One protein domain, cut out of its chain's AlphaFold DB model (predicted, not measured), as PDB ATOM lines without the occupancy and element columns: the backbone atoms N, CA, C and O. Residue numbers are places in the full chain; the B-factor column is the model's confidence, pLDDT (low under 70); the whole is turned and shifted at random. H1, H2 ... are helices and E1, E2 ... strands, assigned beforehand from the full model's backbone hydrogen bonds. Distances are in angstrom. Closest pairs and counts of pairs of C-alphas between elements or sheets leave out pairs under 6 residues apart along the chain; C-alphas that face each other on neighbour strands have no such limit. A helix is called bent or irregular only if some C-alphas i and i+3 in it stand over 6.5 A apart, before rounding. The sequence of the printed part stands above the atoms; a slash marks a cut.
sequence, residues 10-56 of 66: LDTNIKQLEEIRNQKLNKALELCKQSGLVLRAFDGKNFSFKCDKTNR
ATOM      1  N   LEU A  10    -123.471 -47.111   8.278       90.56
ATOM      2  CA  LEU A  10    -122.114 -47.520   7.916       90.56
ATOM      3  C   LEU A  10    -121.823 -47.286   6.429       90.56
ATOM      4  O   LEU A  10    -120.800 -46.680   6.113       90.56
ATOM      5  N   ASP A  11    -122.730 -47.675   5.532       91.56
ATOM      6  CA  ASP A  11    -122.569 -47.480   4.084       91.56
ATOM      7  C   ASP A  11    -122.460 -45.990   3.719       91.56
ATOM      8  O   ASP A  11    -121.608 -45.579   2.927       91.56
ATOM      9  N   THR A  12    -123.266 -45.147   4.372       91.31
ATOM     10  CA  THR A  12    -123.197 -43.689   4.196       91.31
ATOM     11  C   THR A  12    -121.837 -43.135   4.628       91.31
ATOM     12  O   THR A  12    -121.234 -42.343   3.901       91.31
ATOM     13  N   ASN A  13    -121.318 -43.573   5.778       91.12
ATOM     14  CA  ASN A  13    -120.007 -43.138   6.260       91.12
ATOM     15  C   ASN A  13    -118.868 -43.614   5.349       91.12
ATOM     16  O   ASN A  13    -117.933 -42.854   5.094       91.12
ATOM     17  N   ILE A  14    -118.949 -44.840   4.822       92.81
ATOM     18  CA  ILE A  14    -117.965 -45.369   3.871       92.81
ATOM     19  C   ILE A  14    -117.940 -44.507   2.604       92.81
ATOM     20  O   ILE A  14    -116.868 -44.045   2.213       92.81
ATOM     21  N   LYS A  15    -119.104 -44.193   2.021       93.75
ATOM     22  CA  LYS A  15    -119.204 -43.325   0.832       93.75
ATOM     23  C   LYS A  15    -118.592 -41.946   1.054       93.75
ATOM     24  O   LYS A  15    -117.839 -41.462   0.212       93.75
ATOM     25  N   GLN A  16    -118.861 -41.325   2.202       92.81
ATOM     26  CA  GLN A  16    -118.276 -40.024   2.542       92.81
ATOM     27  C   GLN A  16    -116.745 -40.093   2.657       92.81
ATOM     28  O   GLN A  16    -116.037 -39.204   2.178       92.81
ATOM     29  N   LEU A  17    -116.212 -41.159   3.260       90.12
ATOM     30  CA  LEU A  17    -114.766 -41.370   3.366       90.12
ATOM     31  C   LEU A  17    -114.114 -41.604   1.997       90.12
ATOM     32  O   LEU A  17    -113.031 -41.070   1.737       90.12
ATOM     33  N   GLU A  18    -114.766 -42.354   1.107       90.94
ATOM     34  CA  GLU A  18    -114.313 -42.546  -0.274       90.94
ATOM     35  C   GLU A  18    -114.300 -41.235  -1.062       90.94
ATOM     36  O   GLU A  18    -113.328 -40.947  -1.767       90.94
ATOM     37  N   GLU A  19    -115.328 -40.403  -0.905       94.00
ATOM     38  CA  GLU A  19    -115.407 -39.103  -1.566       94.00
ATOM     39  C   GLU A  19    -114.275 -38.171  -1.109       94.00
ATOM     40  O   GLU A  19    -113.543 -37.621  -1.939       94.00
ATOM     41  N   ILE A  20    -114.038 -38.075   0.204       90.19
ATOM     42  CA  ILE A  20    -112.922 -37.299   0.770       90.19
ATOM     43  C   ILE A  20    -111.572 -37.826   0.263       90.19
ATOM     44  O   ILE A  20    -110.673 -37.043  -0.067       90.19
ATOM     45  N   ARG A  21    -111.404 -39.153   0.184       87.69
ATOM     46  CA  ARG A  21    -110.188 -39.778  -0.354       87.69
ATOM     47  C   ARG A  21    -109.975 -39.395  -1.819       87.69
ATOM     48  O   ARG A  21    -108.863 -39.006  -2.180       87.69
ATOM     49  N   ASN A  22    -111.017 -39.468  -2.643       89.38
ATOM     50  CA  ASN A  22    -110.948 -39.152  -4.068       89.38
ATOM     51  C   ASN A  22    -110.647 -37.669  -4.312       89.38
ATOM     52  O   ASN A  22    -109.803 -37.347  -5.146       89.38
ATOM     53  N   GLN A  23    -111.247 -36.765  -3.535       90.62
ATOM     54  CA  GLN A  23    -110.937 -35.333  -3.601       90.62
ATOM     55  C   GLN A  23    -109.458 -35.055  -3.288       90.62
ATOM     56  O   GLN A  23    -108.786 -34.332  -4.028       90.62
ATOM     57  N   LYS A  24    -108.918 -35.667  -2.224       87.44
ATOM     58  CA  LYS A  24    -107.494 -35.535  -1.870       87.44
ATOM     59  C   LYS A  24    -106.576 -36.115  -2.947       87.44
ATOM     60  O   LYS A  24    -105.562 -35.497  -3.266       87.44
ATOM     61  N   LEU A  25    -106.937 -37.266  -3.516       87.25
ATOM     62  CA  LEU A  25    -106.177 -37.901  -4.592       87.25
ATOM     63  C   LEU A  25    -106.152 -37.028  -5.854       87.25
ATOM     64  O   LEU A  25    -105.077 -36.793  -6.400       87.25
ATOM     65  N   ASN A  26    -107.298 -36.493  -6.281       89.19
ATOM     66  CA  ASN A  26    -107.384 -35.616  -7.452       89.19
ATOM     67  C   ASN A  26    -106.524 -34.362  -7.280       89.19
ATOM     68  O   ASN A  26    -105.728 -34.037  -8.159       89.19
ATOM     69  N   LYS A  27    -106.590 -33.722  -6.109       88.50
ATOM     70  CA  LYS A  27    -105.743 -32.564  -5.801       88.50
ATOM     71  C   LYS A  27    -104.251 -32.913  -5.829       88.50
ATOM     72  O   LYS A  27    -103.445 -32.149  -6.356       88.50
ATOM     73  N   ALA A  28    -103.867 -34.073  -5.293       85.38
ATOM     74  CA  ALA A  28    -102.484 -34.541  -5.348       85.38
ATOM     75  C   ALA A  28    -102.021 -34.795  -6.795       85.38
ATOM     76  O   ALA A  28    -100.892 -34.453  -7.143       85.38
ATOM     77  N   LEU A  29    -102.888 -35.346  -7.650       85.56
ATOM     78  CA  LEU A  29    -102.605 -35.569  -9.070       85.56
ATOM     79  C   LEU A  29    -102.454 -34.259  -9.856       85.56
ATOM     80  O   LEU A  29    -101.575 -34.162 -10.712       85.56
ATOM     81  N   GLU A  30    -103.264 -33.243  -9.568       87.69
ATOM     82  CA  GLU A  30    -103.120 -31.915 -10.178       87.69
ATOM     83  C   GLU A  30    -101.789 -31.256  -9.803       87.69
ATOM     84  O   GLU A  30    -101.064 -30.788 -10.681       87.69
ATOM     85  N   LEU A  31    -101.415 -31.304  -8.520       83.38
ATOM     86  CA  LEU A  31    -100.123 -30.796  -8.044       83.38
ATOM     87  C   LEU A  31     -98.944 -31.539  -8.683       83.38
ATOM     88  O   LEU A  31     -97.933 -30.923  -9.023       83.38
ATOM     89  N   CYS A  32     -99.088 -32.850  -8.892       84.25
ATOM     90  CA  CYS A  32     -98.107 -33.657  -9.609       84.25
ATOM     91  C   CYS A  32     -97.893 -33.145 -11.033       84.25
ATOM     92  O   CYS A  32     -96.759 -32.854 -11.407       84.25
ATOM     93  N   LYS A  33     -98.980 -32.948 -11.790       81.19
ATOM     94  CA  LYS A  33     -98.921 -32.409 -13.157       81.19
ATOM     95  C   LYS A  33     -98.248 -31.036 -13.205       81.19
ATOM     96  O   LYS A  33     -97.401 -30.820 -14.063       81.19
ATOM     97  N   GLN A  34     -98.584 -30.136 -12.279       81.25
ATOM     98  CA  GLN A  34     -97.983 -28.796 -12.208       81.25
ATOM     99  C   GLN A  34     -96.488 -28.833 -11.875       81.25
ATOM    100  O   GLN A  34     -95.718 -28.034 -12.394       81.25
ATOM    101  N   SER A  35     -96.079 -29.765 -11.014       80.06
ATOM    102  CA  SER A  35     -94.701 -29.855 -10.515       80.06
ATOM    103  C   SER A  35     -93.807 -30.786 -11.345       80.06
ATOM    104  O   SER A  35     -92.664 -31.031 -10.963       80.06
ATOM    105  N   GLY A  36     -94.322 -31.381 -12.429       79.12
ATOM    106  CA  GLY A  36     -93.612 -32.421 -13.186       79.12
ATOM    107  C   GLY A  36     -93.338 -33.697 -12.369       79.12
ATOM    108  O   GLY A  36     -92.405 -34.451 -12.656       79.12
ATOM    109  N   LEU A  37     -94.122 -33.935 -11.315       82.00
ATOM    110  CA  LEU A  37     -94.069 -35.143 -10.497       82.00
ATOM    111  C   LEU A  37     -95.130 -36.143 -10.974       82.00
ATOM    112  O   LEU A  37     -96.107 -35.788 -11.628       82.00
ATOM    113  N   VAL A  38     -94.962 -37.407 -10.605       81.38
ATOM    114  CA  VAL A  38     -95.938 -38.476 -10.810       81.38
ATOM    115  C   VAL A  38     -96.212 -39.134  -9.469       81.38
ATOM    116  O   VAL A  38     -95.295 -39.433  -8.694       81.38
ATOM    117  N   LEU A  39     -97.487 -39.366  -9.195       79.81
ATOM    118  CA  LEU A  39     -97.933 -40.081  -8.011       79.81
ATOM    119  C   LEU A  39     -97.637 -41.572  -8.209       79.81
ATOM    120  O   LEU A  39     -98.096 -42.179  -9.174       79.81
ATOM    121  N   ARG A  40     -96.817 -42.154  -7.329       81.50
ATOM    122  CA  ARG A  40     -96.319 -43.529  -7.484       81.50
ATOM    123  C   ARG A  40     -97.160 -44.541  -6.720       81.50
ATOM    124  O   ARG A  40     -97.397 -45.635  -7.214       81.50
ATOM    125  N   ALA A  41     -97.525 -44.198  -5.490       80.88
ATOM    126  CA  ALA A  41     -98.239 -45.090  -4.590       80.88
ATOM    127  C   ALA A  41     -98.941 -44.302  -3.481       80.88
ATOM    128  O   ALA A  41     -98.536 -43.190  -3.138       80.88
ATOM    129  N   PHE A  42     -99.959 -44.922  -2.894       79.44
ATOM    130  CA  PHE A  42    -100.611 -44.481  -1.669       79.44
ATOM    131  C   PHE A  42    -100.639 -45.663  -0.702       79.44
ATOM    132  O   PHE A  42    -101.152 -46.721  -1.056       79.44
ATOM    133  N   ASP A  43    -100.073 -45.495   0.491       82.56
ATOM    134  CA  ASP A  43     -99.940 -46.568   1.494       82.56
ATOM    135  C   ASP A  43    -101.094 -46.595   2.518       82.56
ATOM    136  O   ASP A  43    -101.040 -47.326   3.503       82.56
ATOM    137  N   GLY A  44    -102.138 -45.789   2.303       75.12
ATOM    138  CA  GLY A  44    -103.244 -45.608   3.247       75.12
ATOM    139  C   GLY A  44    -103.082 -44.396   4.167       75.12
ATOM    140  O   GLY A  44    -104.081 -43.907   4.694       75.12
ATOM    141  N   LYS A  45    -101.865 -43.857   4.318       80.00
ATOM    142  CA  LYS A  45    -101.574 -42.686   5.160       80.00
ATOM    143  C   LYS A  45    -100.917 -41.548   4.380       80.00
ATOM    144  O   LYS A  45    -101.288 -40.392   4.565       80.00
ATOM    145  N   ASN A  46     -99.977 -41.866   3.496       78.38
ATOM    146  CA  ASN A  46     -99.162 -40.922   2.747       78.38
ATOM    147  C   ASN A  46     -99.169 -41.233   1.247       78.38
ATOM    148  O   ASN A  46     -99.214 -42.386   0.810       78.38
ATOM    149  N   PHE A  47     -99.063 -40.174   0.449       79.81
ATOM    150  CA  PHE A  47     -98.803 -40.277  -0.981       79.81
ATOM    151  C   PHE A  47     -97.295 -40.254  -1.230       79.81
ATOM    152  O   PHE A  47     -96.585 -39.381  -0.732       79.81
ATOM    153  N   SER A  48     -96.807 -41.212  -2.014       80.56
ATOM    154  CA  SER A  48     -95.432 -41.235  -2.500       80.56
ATOM    155  C   SER A  48     -95.377 -40.654  -3.910       80.56
ATOM    156  O   SER A  48     -96.126 -41.075  -4.796       80.56
ATOM    157  N   PHE A  49     -94.459 -39.715  -4.122       81.50
ATOM    158  CA  PHE A  49     -94.268 -39.014  -5.387       81.50
ATOM    159  C   PHE A  49     -92.877 -39.298  -5.951       81.50
ATOM    160  O   PHE A  49     -91.905 -39.445  -5.207       81.50
ATOM    161  N   LYS A  50     -92.766 -39.355  -7.276       79.44
ATOM    162  CA  LYS A  50     -91.482 -39.366  -7.982       79.44
ATOM    163  C   LYS A  50     -91.442 -38.242  -8.999       79.44
ATOM    164  O   LYS A  50     -92.443 -37.951  -9.634       79.44
ATOM    165  N   CYS A  51     -90.278 -37.628  -9.167       68.81
ATOM    166  CA  CYS A  51     -90.057 -36.675 -10.246       68.81
ATOM    167  C   CYS A  51     -89.971 -37.429 -11.571       68.81
ATOM    168  O   CYS A  51     -89.168 -38.360 -11.692       68.81
ATOM    169  N   ASP A  52     -90.785 -37.026 -12.544       67.12
ATOM    170  CA  ASP A  52     -90.573 -37.445 -13.917       67.12
ATOM    171  C   ASP A  52     -89.487 -36.544 -14.501       67.12
ATOM    172  O   ASP A  52     -89.712 -35.358 -14.746       67.12
ATOM    173  N   LYS A  53     -88.278 -37.080 -14.699       62.53
ATOM    174  CA  LYS A  53     -87.180 -36.310 -15.314       62.53
ATOM    175  C   LYS A  53     -87.562 -35.789 -16.703       62.53
ATOM    176  O   LYS A  53     -87.002 -34.790 -17.139       62.53
ATOM    177  N   THR A  54     -88.535 -36.422 -17.354       59.47
ATOM    178  CA  THR A  54     -89.060 -36.034 -18.665       59.47
ATOM    179  C   THR A  54     -89.833 -34.707 -18.629       59.47
ATOM    180  O   THR A  54     -89.841 -33.991 -19.622       59.47
ATOM    181  N   ASN A  55     -90.400 -34.320 -17.475       53.56
ATOM    182  CA  ASN A  55     -91.152 -33.068 -17.287       53.56
ATOM    183  C   ASN A  55     -90.335 -31.947 -16.611       53.56
ATOM    184  O   ASN A  55     -90.907 -30.940 -16.203       53.56
ATOM    185  N   ARG A  56     -89.005 -32.091 -16.465       53.28
ATOM    186  CA  ARG A  56     -88.154 -31.055 -15.835       53.28
ATOM    187  C   ARG A  56     -87.996 -29.776 -16.657       53.28
ATOM    188  O   ARG A  56     -87.583 -28.754 -16.121       53.28
TER     189      ARG A  56
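Overview. This is residues 10 to 56 of the 66 residues of an uncharacterized protein of Helicobacter pylori (UniProt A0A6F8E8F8). One long, straight helix, H1, has a two-stranded hairpin, E1 and E2, folded back from its end along its second half, so that helix and hairpin make a narrow V with its corner at Gly 36. The first part of H1, residues 10 to 20, sticks out as a free arm and makes much of the length. The printed part has 47 residues, with one named helix and two named strands in the order H1, E1, E2; the sheet has the order E1, E2 and is antiparallel, and the class is mixed, helices and strands. The whole is loose, with a radius of gyration of the C-alphas of 13.1 A and spans of 44 by 18 by 10 A.

Arrangement. H1, residues 10 to 35, has every O i to N i+4 pair within hydrogen-bond range and is not bent. A tight link of one residue, Gly 36, joins it to E1, residues 37 to 42. H1 and E1 have 6 pairs of C-alphas within 8 A, the closest being those of Cys 32 and Val 38, 5.4 A apart. A tight link of 4 residues joins E1 to E2, residues 47 to 51, and the two strands are a hairpin. They are antiparallel, with 151 degrees between their N-to-C directions. N 38 and O 50 are within hydrogen-bond range at 2.8 A, and so are N 48 and O 41 at 2.9 A. The C-alphas of Leu 37 and Cys 51 face each other at 4.3 A, and those of Phe 42 and Phe 47 at 4.6 A. The closest C-alphas of H1 and E2 are those of Cys 32 and Phe 49, 7.8 A apart. Residues 24 to 35 of H1 make its pairs of C-alphas within 10 A of the sheet: 17 with E1 and 9 with E2.

Along the chain. H1 begins at Leu 10, with its C-alpha at (-122.114, -47.520, 7.916), and ends at Ser 35, with its C-alpha at (-94.701, -29.855, -10.515), 37.5 A from first to last C-alpha. E1 runs from Leu 37 to Phe 42, 14.4 A. E2 runs from Phe 47 to Cys 51, 13.2 A, and its last C-alpha is at (-90.057, -36.675, -10.246).

Size, cuts and confidence. The two C-alphas farthest apart are those of Leu 10 and Arg 56, at 44.6 A, and the outline is only just a rod, with spans of 44 by 18 by 10 A. Without residues 10 to 20, which stand free, the remaining 36 residues span 28 by 17 by 8 A. The printed part has no cut, and neither link is long. The mean pLDDT of the printed part is 82.2, and residues 51 to 56 are under 70.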